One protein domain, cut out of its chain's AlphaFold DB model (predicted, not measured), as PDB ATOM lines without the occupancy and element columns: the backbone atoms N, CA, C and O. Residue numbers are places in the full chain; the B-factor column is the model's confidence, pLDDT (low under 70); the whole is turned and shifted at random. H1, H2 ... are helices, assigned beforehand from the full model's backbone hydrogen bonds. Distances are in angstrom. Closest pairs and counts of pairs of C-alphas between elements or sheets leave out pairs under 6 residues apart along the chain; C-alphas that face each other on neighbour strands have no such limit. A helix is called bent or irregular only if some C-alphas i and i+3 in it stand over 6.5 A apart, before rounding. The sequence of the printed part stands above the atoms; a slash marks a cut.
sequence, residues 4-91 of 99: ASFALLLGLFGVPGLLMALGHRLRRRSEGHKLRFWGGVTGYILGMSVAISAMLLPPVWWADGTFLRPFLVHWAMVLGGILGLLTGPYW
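What this domain is: This is residues 4 to 91 of the 99 residues of an uncharacterized protein of Gemmatimonadales bacterium (UniProt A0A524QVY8). What does the model look like as a whole? The longest helix, H2, runs side by side with H3 as a close helical hairpin, and the bent helix H1 packs along one side of this pair, its arm H1a on H3 and its arm H1b mainly on H2. The result is an elongated up-and-down bundle of H1b, H2 and H3, each running against the one before it, with the link between H2 and H3 looping out at one end. What is it made of, and how large is it? The printed part has 88 residues with three named helices, in the order H1, H2, H3, and no named strand; its class is all helix. It is only just loose, close to compact, with a radius of gyration of the C-alphas of 14.6 A and spans of 49 by 25 by 16 A.

Where its parts are: Where is the longest helix? H2 holds residues 31 to 56, from C-alpha 31 at (133.455, 146.357, 167.405) to C-alpha 56 at (100.783, 145.185, 149.342), 37.4 A. Where does H3 lie? H3 holds residues 68 to 91 and measures 27.4 A, ending with C-alpha 91 at (129.231, 140.232, 156.680). It is irregular, with C-alphas 74 and 77 7.4 A apart, and has a kink of 63 degrees near residue 75. Is H1 straight? By its hydrogen bonds H1, residues 4 to 26, was assigned as one helix, but it is bent, with C-alphas 12 and 15 6.6 A apart. Its arms are H1a, residues 4 to 12, which starts with C-alpha 4 at (100.346, 135.673, 164.654), and H1b, residues 15 to 26.

How they stand to each other: How does H2 stand to H3? They touch as a hairpin, at a shallow tilt of 20 degrees, opposite ways; their closest C-alphas, those of Gly 40 and Leu 85, are 3.8 A apart. What do the arms of H1 touch? H1b and H2 form a hairpin at a shallow tilt of 14 degrees, with the C-alphas of Leu 26 and Lys 34 closest at 6.6 A. H1a touches H3 at a steep tilt of 42 degrees, the same way, with the C-alphas of Leu 8 and His 74 closest at 4.5 A. H1b and H3 only just touch, with 3 pairs of C-alphas within 8 A, the closest being Val 15 and Val 78 at 6.6 A. What do the backbone N and O atoms show? In H1a, H1b and H2 every O i to N i+4 pair is within hydrogen-bond range; in H3 15 of 20 are.

The domain as a whole: Which points are farthest apart? The C-alphas of Arg 28 and Asp 64 are, at 49.8 A. Are there cuts or long links? The printed part has no cut; the link from H1 to H2 is tight, with 4 residues, and that from H2 to H3 is long, with 11. How confident is the model? The mean pLDDT of the printed part is 92.5, and no printed residue is under 70.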
ATOM      1  N   ALA A   4     100.028 134.822 165.794       89.31
ATOM      2  CA  ALA A   4     100.346 135.673 164.654       89.31
ATOM      3  C   ALA A   4     100.228 137.165 165.007       89.31
ATOM      4  O   ALA A   4     101.172 137.921 164.790       89.31
ATOM      5  N   SER A   5      99.120 137.592 165.626       91.88
ATOM      6  CA  SER A   5      98.953 138.988 166.054       91.88
ATOM      7  C   SER A   5     100.011 139.406 167.077       91.88
ATOM      8  O   SER A   5     100.506 140.530 167.022       91.88
ATOM      9  N   PHE A   6     100.400 138.506 167.985       95.38
ATOM     10  CA  PHE A   6     101.485 138.773 168.931       95.38
ATOM     11  C   PHE A   6     102.837 138.932 168.226       95.38
ATOM     12  O   PHE A   6     103.558 139.882 168.515       95.38
ATOM     13  N   ALA A   7     103.162 138.056 167.270       93.69
ATOM     14  CA  ALA A   7     104.391 138.150 166.482       93.69
ATOM     15  C   ALA A   7     104.474 139.466 165.699       93.69
ATOM     16  O   ALA A   7     105.517 140.117 165.712       93.69
ATOM     17  N   LEU A   8     103.358 139.909 165.108       92.69
ATOM     18  CA  LEU A   8     103.286 141.195 164.421       92.69
ATOM     19  C   LEU A   8     103.565 142.360 165.376       92.69
ATOM     20  O   LEU A   8     104.387 143.215 165.062       92.69
ATOM     21  N   LEU A   9     102.927 142.386 166.552       96.38
ATOM     22  CA  LEU A   9     103.155 143.432 167.557       96.38
ATOM     23  C   LEU A   9     104.595 143.417 168.082       96.38
ATOM     24  O   LEU A   9     105.207 144.470 168.265       96.38
ATOM     25  N   LEU A  10     105.156 142.229 168.294       96.25
ATOM     26  CA  LEU A  10     106.535 142.071 168.729       96.25
ATOM     27  C   LEU A  10     107.513 142.526 167.643       96.25
ATOM     28  O   LEU A  10     108.493 143.190 167.955       96.25
ATOM     29  N   GLY A  11     107.233 142.245 166.372       93.75
ATOM     30  CA  GLY A  11     108.000 142.770 165.245       93.75
ATOM     31  C   GLY A  11     107.891 144.288 165.129       93.75
ATOM     32  O   GLY A  11     108.903 144.962 164.975       93.75
ATOM     33  N   LEU A  12     106.684 144.837 165.246       95.69
ATOM     34  CA  LEU A  12     106.423 146.258 165.024       95.69
ATOM     35  C   LEU A  12     106.945 147.149 166.158       95.69
ATOM     36  O   LEU A  12     107.482 148.218 165.893       95.69
ATOM     37  N   PHE A  13     106.816 146.711 167.412       96.75
ATOM     38  CA  PHE A  13     107.183 147.514 168.585       96.75
ATOM     39  C   PHE A  13     108.315 146.891 169.401       96.75
ATOM     40  O   PHE A  13     109.237 147.588 169.828       96.75
ATOM     41  N   GLY A  14     108.268 145.574 169.603       96.38
ATOM     42  CA  GLY A  14     109.239 144.858 170.432       96.38
ATOM     43  C   GLY A  14     110.655 144.898 169.860       96.38
ATOM     44  O   GLY A  14     111.592 145.241 170.580       96.38
ATOM     45  N   VAL A  15     110.825 144.598 168.569       95.81
ATOM     46  CA  VAL A  15     112.142 144.578 167.917       95.81
ATOM     47  C   VAL A  15     112.767 145.979 167.874       95.81
ATOM     48  O   VAL A  15     113.896 146.102 168.351       95.81
ATOM     49  N   PRO A  16     112.084 147.052 167.420       95.00
ATOM     50  CA  PRO A  16     112.634 148.406 167.496       95.00
ATOM     51  C   PRO A  16     112.968 148.846 168.918       95.00
ATOM     52  O   PRO A  16     114.043 149.398 169.139       95.00
ATOM     53  N   GLY A  17     112.097 148.562 169.894       96.19
ATOM     54  CA  GLY A  17     112.351 148.889 171.298       96.19
ATOM     55  C   GLY A  17     113.593 148.180 171.842       96.19
ATOM     56  O   GLY A  17     114.443 148.801 172.484       96.19
ATOM     57  N   LEU A  18     113.751 146.894 171.519       95.06
ATOM     58  CA  LEU A  18     114.932 146.118 171.887       95.06
ATOM     59  C   LEU A  18     116.192 146.652 171.202       95.06
ATOM     60  O   LEU A  18     117.214 146.827 171.863       95.06
ATOM     61  N   LEU A  19     116.131 146.941 169.900       93.25
ATOM     62  CA  LEU A  19     117.250 147.519 169.158       93.25
ATOM     63  C   LEU A  19     117.629 148.891 169.722       93.25
ATOM     64  O   LEU A  19     118.808 149.146 169.930       93.25
ATOM     65  N   MET A  20     116.670 149.747 170.068       93.94
ATOM     66  CA  MET A  20     116.944 151.036 170.704       93.94
ATOM     67  C   MET A  20     117.669 150.854 172.047       93.94
ATOM     68  O   MET A  20     118.723 151.454 172.279       93.94
ATOM     69  N   ALA A  21     117.166 149.965 172.908       92.81
ATOM     70  CA  ALA A  21     117.798 149.649 174.188       92.81
ATOM     71  C   ALA A  21     119.220 149.081 174.012       92.81
ATOM     72  O   ALA A  21     120.149 149.465 174.734       92.81
ATOM     73  N   LEU A  22     119.416 148.197 173.029       91.00
ATOM     74  CA  LEU A  22     120.725 147.650 172.676       91.00
ATOM     75  C   LEU A  22     121.656 148.727 172.116       91.00
ATOM     76  O   LEU A  22     122.817 148.768 172.511       91.00
ATOM     77  N   GLY A  23     121.168 149.639 171.277       89.06
ATOM     78  CA  GLY A  23     121.942 150.754 170.732       89.06
ATOM     79  C   GLY A  23     122.514 151.646 171.834       89.06
ATOM     80  O   GLY A  23     123.704 151.972 171.818       89.06
ATOM     81  N   HIS A  24     121.714 151.956 172.861       90.31
ATOM     82  CA  HIS A  24     122.189 152.697 174.033       90.31
ATOM     83  C   HIS A  24     123.253 151.926 174.826       90.31
ATOM     84  O   HIS A  24     124.290 152.492 175.179       90.31
ATOM     85  N   ARG A  25     123.033 150.630 175.083       89.12
ATOM     86  CA  ARG A  25     123.959 149.793 175.870       89.12
ATOM     87  C   ARG A  25     125.268 149.485 175.142       89.12
ATOM     88  O   ARG A  25     126.317 149.380 175.779       89.12
ATOM     89  N   LEU A  26     125.227 149.323 173.823       86.69
ATOM     90  CA  LEU A  26     126.365 148.882 173.014       86.69
ATOM     91  C   LEU A  26     127.250 150.034 172.519       86.69
ATOM     92  O   LEU A  26     128.320 149.778 171.971       86.69
ATOM     93  N   ARG A  27     126.878 151.296 172.784       79.94
ATOM     94  CA  ARG A  27     127.612 152.491 172.331       79.94
ATOM     95  C   ARG A  27     129.106 152.495 172.694       79.94
ATOM     96  O   ARG A  27     129.907 153.018 171.929       79.94
ATOM     97  N   ARG A  28     129.486 151.910 173.838       85.62
ATOM     98  CA  ARG A  28     130.884 151.824 174.323       85.62
ATOM     99  C   ARG A  28     131.485 150.409 174.267       85.62
ATOM    100  O   ARG A  28     132.518 150.166 174.879       85.62
ATOM    101  N   ARG A  29     130.825 149.451 173.607       84.06
ATOM    102  CA  ARG A  29     131.296 148.056 173.523       84.06
ATOM    103  C   ARG A  29     132.229 147.844 172.325       84.06
ATOM    104  O   ARG A  29     132.355 148.712 171.465       84.06
ATOM    105  N   SER A  30     132.882 146.680 172.298       84.50
ATOM    106  CA  SER A  30     133.802 146.275 171.229       84.50
ATOM    107  C   SER A  30     133.125 146.217 169.857       84.50
ATOM    108  O   SER A  30     131.913 146.000 169.759       84.50
ATOM    109  N   GLU A  31     133.924 146.349 168.797       84.12
ATOM    110  CA  GLU A  31     133.455 146.357 167.405       84.12
ATOM    111  C   GLU A  31     132.566 145.154 167.064       84.12
ATOM    112  O   GLU A  31     131.510 145.326 166.464       84.12
ATOM    113  N   GLY A  32     132.883 143.952 167.561       84.69
ATOM    114  CA  GLY A  32     132.056 142.761 167.327       84.69
ATOM    115  C   GLY A  32     130.607 142.891 167.820       84.69
ATOM    116  O   GLY A  32     129.683 142.405 167.170       84.69
ATOM    117  N   HIS A  33     130.370 143.600 168.930       87.25
ATOM    118  CA  HIS A  33     129.007 143.856 169.405       87.25
ATOM    119  C   HIS A  33     128.273 144.866 168.521       87.25
ATOM    120  O   HIS A  33     127.072 144.721 168.294       87.25
ATOM    121  N   LYS A  34     128.991 145.865 167.999       88.31
ATOM    122  CA  LYS A  34     128.432 146.845 167.063       88.31
ATOM    123  C   LYS A  34     128.053 146.187 165.736       88.31
ATOM    124  O   LYS A  34     126.994 146.498 165.203       88.31
ATOM    125  N   LEU A  35     128.852 145.236 165.242       89.50
ATOM    126  CA  LEU A  35     128.536 144.473 164.027       89.50
ATOM    127  C   LEU A  35     127.261 143.637 164.186       89.50
ATOM    128  O   LEU A  35     126.408 143.659 163.304       89.50
ATOM    129  N   ARG A  36     127.083 142.958 165.330       90.81
ATOM    130  CA  ARG A  36     125.821 142.259 165.647       90.81
ATOM    131  C   ARG A  36     124.646 143.225 165.649       90.81
ATOM    132  O   ARG A  36     123.639 142.961 165.006       90.81
ATOM    133  N   PHE A  37     124.789 144.356 166.340       92.69
ATOM    134  CA  PHE A  37     123.747 145.378 166.415       92.69
ATOM    135  C   PHE A  37     123.318 145.869 165.026       92.69
ATOM    136  O   PHE A  37     122.135 145.813 164.698       92.69
ATOM    137  N   TRP A  38     124.274 146.279 164.189       92.81
ATOM    138  CA  TRP A  38     123.990 146.739 162.829       92.81
ATOM    139  C   TRP A  38     123.446 145.633 161.929       92.81
ATOM    140  O   TRP A  38     122.573 145.898 161.102       92.81
ATOM    141  N   GLY A  39     123.892 144.392 162.125       94.06
ATOM    142  CA  GLY A  39     123.278 143.224 161.506       94.06
ATOM    143  C   GLY A  39     121.798 143.112 161.866       94.06
ATOM    144  O   GLY A  39     120.969 142.987 160.971       94.06
ATOM    145  N   GLY A  40     121.451 143.238 163.150       94.88
ATOM    146  CA  GLY A  40     120.068 143.208 163.635       94.88
ATOM    147  C   GLY A  40     119.207 144.332 163.063       94.88
ATOM    148  O   GLY A  40     118.099 144.072 162.602       94.88
ATOM    149  N   VAL A  41     119.733 145.562 163.014       95.44
ATOM    150  CA  VAL A  41     119.062 146.708 162.371       95.44
ATOM    151  C   VAL A  41     118.801 146.428 160.890       95.44
ATOM    152  O   VAL A  41     117.675 146.577 160.421       95.44
ATOM    153  N   THR A  42     119.821 145.973 160.160       95.25
ATOM    154  CA  THR A  42     119.714 145.686 158.720       95.25
ATOM    155  C   THR A  42     118.719 144.558 158.454       95.25
ATOM    156  O   THR A  42     117.835 144.691 157.610       95.25
ATOM    157  N   GLY A  43     118.819 143.462 159.207       96.62
ATOM    158  CA  GLY A  43     117.919 142.322 159.083       96.62
ATOM    159  C   GLY A  43     116.473 142.677 159.423       96.62
ATOM    160  O   GLY A  43     115.561 142.245 158.721       96.62
ATOM    161  N   TYR A  44     116.247 143.517 160.436       97.44
ATOM    162  CA  TYR A  44     114.918 144.034 160.757       97.44
ATOM    163  C   TYR A  44     114.326 144.852 159.602       97.44
ATOM    164  O   TYR A  44     113.183 144.614 159.216       97.44
ATOM    165  N   ILE A  45     115.100 145.768 159.006       97.25
ATOM    166  CA  ILE A  45     114.654 146.584 157.863       97.25
ATOM    167  C   ILE A  45     114.298 145.700 156.661       97.25
ATOM    168  O   ILE A  45     113.262 145.911 156.025       97.25
ATOM    169  N   LEU A  46     115.113 144.683 156.365       97.62
ATOM    170  CA  LEU A  46     114.813 143.710 155.312       97.62
ATOM    171  C   LEU A  46     113.534 142.926 155.627       97.62
ATOM    172  O   LEU A  46     112.651 142.824 154.779       97.62
ATOM    173  N   GLY A  47     113.391 142.440 156.861       97.94
ATOM    174  CA  GLY A  47     112.191 141.743 157.323       97.94
ATOM    175  C   GLY A  47     110.926 142.599 157.226       97.94
ATOM    176  O   GLY A  47     109.886 142.121 156.778       97.94
ATOM    177  N   MET A  48     111.017 143.881 157.580       97.94
ATOM    178  CA  MET A  48     109.936 144.857 157.428       97.94
ATOM    179  C   MET A  48     109.589 145.089 155.955       97.94
ATOM    180  O   MET A  48     108.415 145.082 155.598       97.94
ATOM    181  N   SER A  49     110.594 145.219 155.088       98.25
ATOM    182  CA  SER A  49     110.394 145.375 153.641       98.25
ATOM    183  C   SER A  49     109.671 144.165 153.040       98.25
ATOM    184  O   SER A  49     108.745 144.323 152.243       98.25
ATOM    185  N   VAL A  50     110.034 142.953 153.473       98.00
ATOM    186  CA  VAL A  50     109.361 141.703 153.088       98.00
ATOM    187  C   VAL A  50     107.918 141.668 153.594       98.00
ATOM    188  O   VAL A  50     107.017 141.354 152.820       98.00
ATOM    189  N   ALA A  51     107.674 142.026 154.859       97.44
ATOM    190  CA  ALA A  51     106.326 142.069 155.425       97.44
ATOM    191  C   ALA A  51     105.425 143.064 154.674       97.44
ATOM    192  O   ALA A  51     104.322 142.702 154.271       97.44
ATOM    193  N   ILE A  52     105.912 144.286 154.427       97.62
ATOM    194  CA  ILE A  52     105.191 145.323 153.673       97.62
ATOM    195  C   ILE A  52     104.892 144.836 152.255       97.62
ATOM    196  O   ILE A  52     103.755 144.933 151.797       97.62
ATOM    197  N   SER A  53     105.877 144.242 151.578       97.56
ATOM    198  CA  SER A  53     105.667 143.658 150.250       97.56
ATOM    199  C   SER A  53     104.573 142.585 150.291       97.56
ATOM    200  O   SER A  53     103.676 142.585 149.455       97.56
ATOM    201  N   ALA A  54     104.571 141.721 151.311       95.69
ATOM    202  CA  ALA A  54     103.554 140.684 151.466       95.69
ATOM    203  C   ALA A  54     102.135 141.227 151.735       95.69
ATOM    204  O   ALA A  54     101.137 140.597 151.363       95.69
ATOM    205  N   MET A  55     102.038 142.401 152.366       94.69
ATOM    206  CA  MET A  55     100.773 143.106 152.584       94.69
ATOM    207  C   MET A  55     100.252 143.752 151.295       94.69
ATOM    208  O   MET A  55      99.055 143.657 151.025       94.69
ATOM    209  N   LEU A  56     101.138 144.386 150.519       96.50
ATOM    210  CA  LEU A  56     100.783 145.185 149.342       96.50
ATOM    211  C   LEU A  56     100.560 144.356 148.073       96.50
ATOM    212  O   LEU A  56      99.778 144.764 147.216       96.50
ATOM    213  N   LEU A  57     101.240 143.214 147.931       95.12
ATOM    214  CA  LEU A  57     101.093 142.383 146.738       95.12
ATOM    215  C   LEU A  57      99.670 141.803 146.626       95.12
ATOM    216  O   LEU A  57      99.148 141.282 147.622       95.12
ATOM    217  N   PRO A  58      99.053 141.843 145.425       91.94
ATOM    218  CA  PRO A  58      97.689 141.370 145.218       91.94
ATOM    219  C   PRO A  58      97.494 139.918 145.672       91.94
ATOM    220  O   PRO A  58      98.364 139.087 145.409       91.94
ATOM    221  N   PRO A  59      96.340 139.563 146.273       87.50
ATOM    222  CA  PRO A  59      96.049 138.190 146.688       87.50
ATOM    223  C   PRO A  59      96.211 137.153 145.566       87.50
ATOM    224  O   PRO A  59      96.705 136.069 145.835       87.50
ATOM    225  N   VAL A  60      95.891 137.518 144.318       90.06
ATOM    226  CA  VAL A  60      96.013 136.657 143.124       90.06
ATOM    227  C   VAL A  60      97.452 136.214 142.817       90.06
ATOM    228  O   VAL A  60      97.658 135.241 142.102       90.06
ATOM    229  N   TRP A  61      98.467 136.908 143.341       91.06
ATOM    230  CA  TRP A  61      99.872 136.510 143.170       91.06
ATOM    231  C   TRP A  61     100.340 135.492 144.211       91.06
ATOM    232  O   TRP A  61     101.458 134.988 144.127       91.06
ATOM    233  N   TRP A  62      99.503 135.188 145.201       91.12
ATOM    234  CA  TRP A  62      99.776 134.161 146.193       91.12
ATOM    235  C   TRP A  62      99.089 132.876 145.765       91.12
ATOM    236  O   TRP A  62      97.937 132.895 145.347       91.12
ATOM    237  N   ALA A  63      99.784 131.751 145.898       88.00
ATOM    238  CA  ALA A  63      99.153 130.459 145.685       88.00
ATOM    239  C   ALA A  63      98.012 130.266 146.701       88.00
ATOM    240  O   ALA A  63      98.202 130.480 147.908       88.00
ATOM    241  N   ASP A  64      96.843 129.870 146.201       78.81
ATOM    242  CA  ASP A  64      95.635 129.700 147.001       78.81
ATOM    243  C   ASP A  64      95.877 128.744 148.178       78.81
ATOM    244  O   ASP A  64      96.499 127.690 148.047       78.81
ATOM    245  N   GLY A  65      95.417 129.141 149.368       74.12
ATOM    246  CA  GLY A  65      95.547 128.344 150.592       74.12
ATOM    247  C   GLY A  65      96.951 128.292 151.213       74.12
ATOM    248  O   GLY A  65      97.134 127.613 152.224       74.12
ATOM    249  N   THR A  66      97.951 129.002 150.676       83.75
ATOM    250  CA  THR A  66      99.306 128.962 151.250       83.75
ATOM    251  C   THR A  66      99.447 129.780 152.537       83.75
ATOM    252  O   THR A  66      99.068 130.948 152.629       83.75
ATOM    253  N   PHE A  67     100.098 129.184 153.542       91.69
ATOM    254  CA  PHE A  67     100.441 129.856 154.802       91.69
ATOM    255  C   PHE A  67     101.543 130.919 154.640       91.69
ATOM    256  O   PHE A  67     101.834 131.657 155.581       91.69
ATOM    257  N   LEU A  68     102.164 131.011 153.459       93.94
ATOM    258  CA  LEU A  68     103.331 131.853 153.216       93.94
ATOM    259  C   LEU A  68     103.016 133.342 153.392       93.94
ATOM    260  O   LEU A  68     103.732 134.026 154.120       93.94
ATOM    261  N   ARG A  69     101.929 133.841 152.789       93.88
ATOM    262  CA  ARG A  69     101.529 135.251 152.926       93.88
ATOM    263  C   ARG A  69     101.326 135.651 154.391       93.88
ATOM    264  O   ARG A  69     102.010 136.571 154.840       93.88
ATOM    265  N   PRO A  70     100.438 134.992 155.167       94.12
ATOM    266  CA  PRO A  70     100.248 135.366 156.562       94.12
ATOM    267  C   PRO A  70     101.523 135.157 157.385       94.12
ATOM    268  O   PRO A  70     101.796 135.964 158.270       94.12
ATOM    269  N   PHE A  71     102.343 134.148 157.086       95.94
ATOM    270  CA  PHE A  71     103.621 133.961 157.769       95.94
ATOM    271  C   PHE A  71     104.566 135.153 157.569       95.94
ATOM    272  O   PHE A  71     105.038 135.722 158.553       95.94
ATOM    273  N   LEU A  72     104.790 135.584 156.323       96.62
ATOM    274  CA  LEU A  72     105.662 136.721 156.011       96.62
ATOM    275  C   LEU A  72     105.161 138.015 156.660       96.62
ATOM    276  O   LEU A  72     105.946 138.742 157.265       96.62
ATOM    277  N   VAL A  73     103.853 138.265 156.605       96.00
ATOM    278  CA  VAL A  73     103.224 139.452 157.202       96.00
ATOM    279  C   VAL A  73     103.489 139.549 158.710       96.00
ATOM    280  O   VAL A  73     103.782 140.633 159.207       96.00
ATOM    281  N   HIS A  74     103.405 138.435 159.443       96.69
ATOM    282  CA  HIS A  74     103.463 138.460 160.909       96.69
ATOM    283  C   HIS A  74     104.862 138.194 161.481       96.69
ATOM    284  O   HIS A  74     105.176 138.686 162.562       96.69
ATOM    285  N   TRP A  75     105.708 137.431 160.782       97.69
ATOM    286  CA  TRP A  75     106.975 136.941 161.335       97.69
ATOM    287  C   TRP A  75     108.225 137.541 160.696       97.69
ATOM    288  O   TRP A  75     109.276 137.529 161.339       97.69
ATOM    289  N   ALA A  76     108.148 138.091 159.477       97.38
ATOM    290  CA  ALA A  76     109.350 138.507 158.747       97.38
ATOM    291  C   ALA A  76     110.171 139.565 159.497       97.38
ATOM    292  O   ALA A  76     111.395 139.481 159.511       97.38
ATOM    293  N   MET A  77     109.528 140.507 160.191       97.56
ATOM    294  CA  MET A  77     110.212 141.516 161.012       97.56
ATOM    295  C   MET A  77     111.007 140.902 162.172       97.56
ATOM    296  O   MET A  77     112.174 141.236 162.377       97.56
ATOM    297  N   VAL A  78     110.382 139.989 162.922       96.56
ATOM    298  CA  VAL A  78     110.999 139.331 164.085       96.56
ATOM    299  C   VAL A  78     112.168 138.465 163.638       96.56
ATOM    300  O   VAL A  78     113.278 138.600 164.151       96.56
ATOM    301  N   LEU A  79     111.927 137.611 162.644       97.44
ATOM    302  CA  LEU A  79     112.947 136.719 162.109       97.44
ATOM    303  C   LEU A  79     114.073 137.505 161.445       97.44
ATOM    304  O   LEU A  79     115.233 137.190 161.676       97.44
ATOM    305  N   GLY A  80     113.756 138.561 160.697       96.75
ATOM    306  CA  GLY A  80     114.745 139.449 160.095       96.75
ATOM    307  C   GLY A  80     115.670 140.066 161.141       96.75
ATOM    308  O   GLY A  80     116.889 139.991 161.000       96.75
ATOM    309  N   GLY A  81     115.114 140.601 162.232       95.44
ATOM    310  CA  GLY A  81     115.908 141.148 163.334       95.44
ATOM    311  C   GLY A  81     116.803 140.103 164.009       95.44
ATOM    312  O   GLY A  81     117.990 140.356 164.215       95.44
ATOM    313  N   ILE A  82     116.264 138.916 164.318       96.06
ATOM    314  CA  ILE A  82     117.022 137.822 164.953       96.06
ATOM    315  C   ILE A  82     118.134 137.326 164.033       96.06
ATOM    316  O   ILE A  82     119.291 137.267 164.448       96.06
ATOM    317  N   LEU A  83     117.791 136.992 162.786       95.94
ATOM    318  CA  LEU A  83     118.748 136.516 161.799       95.94
ATOM    319  C   LEU A  83     119.836 137.561 161.633       95.94
ATOM    320  O   LEU A  83     120.989 137.244 161.890       95.94
ATOM    321  N   GLY A  84     119.488 138.816 161.347       94.44
ATOM    322  CA  GLY A  84     120.450 139.906 161.220       94.44
ATOM    323  C   GLY A  84     121.391 140.033 162.422       94.44
ATOM    324  O   GLY A  84     122.599 140.174 162.243       94.44
ATOM    325  N   LEU A  85     120.875 139.921 163.649       92.94
ATOM    326  CA  LEU A  85     121.680 140.017 164.870       92.94
ATOM    327  C   LEU A  85     122.709 138.883 164.982       92.94
ATOM    328  O   LEU A  85     123.869 139.126 165.328       92.94
ATOM    329  N   LEU A  86     122.284 137.647 164.701       93.38
ATOM    330  CA  LEU A  86     123.128 136.451 164.790       93.38
ATOM    331  C   LEU A  86     124.266 136.469 163.777       93.38
ATOM    332  O   LEU A  86     125.312 135.860 163.982       93.38
ATOM    333  N   THR A  87     124.037 137.160 162.674       92.25
ATOM    334  CA  THR A  87     124.705 136.849 161.425       92.25
ATOM    335  C   THR A  87     125.455 138.076 160.869       92.25
ATOM    336  O   THR A  87     126.451 137.946 160.163       92.25
ATOM    337  N   GLY A  88     125.148 139.261 161.412       87.94
ATOM    338  CA  GLY A  88     125.909 140.508 161.303       87.94
ATOM    339  C   GLY A  88     127.435 140.384 161.409       87.94
ATOM    340  O   GLY A  88     128.117 140.960 160.565       87.94
ATOM    341  N   PRO A  89     128.014 139.625 162.361       86.31
ATOM    342  CA  PRO A  89     129.468 139.454 162.456       86.31
ATOM    343  C   PRO A  89     130.140 138.874 161.210       86.31
ATOM    344  O   PRO A  89     131.333 139.087 161.031       86.31
ATOM    345  N   TYR A  90     129.407 138.127 160.380       85.38
ATOM    346  CA  TYR A  90     129.977 137.421 159.231       85.38
ATOM    347  C   TYR A  90     130.037 138.279 157.960       85.38
ATOM    348  O   TYR A  90     130.782 137.945 157.044       85.38
ATOM    349  N   TRP A  91     129.287 139.385 157.885       75.31
ATOM    350  CA  TRP A  91     129.231 140.232 156.680       75.31
ATOM    351  C   TRP A  91     129.341 141.729 156.929       75.31
ATOM    352  O   TRP A  91     129.651 142.477 155.999       75.31
TER     353      TRP A  91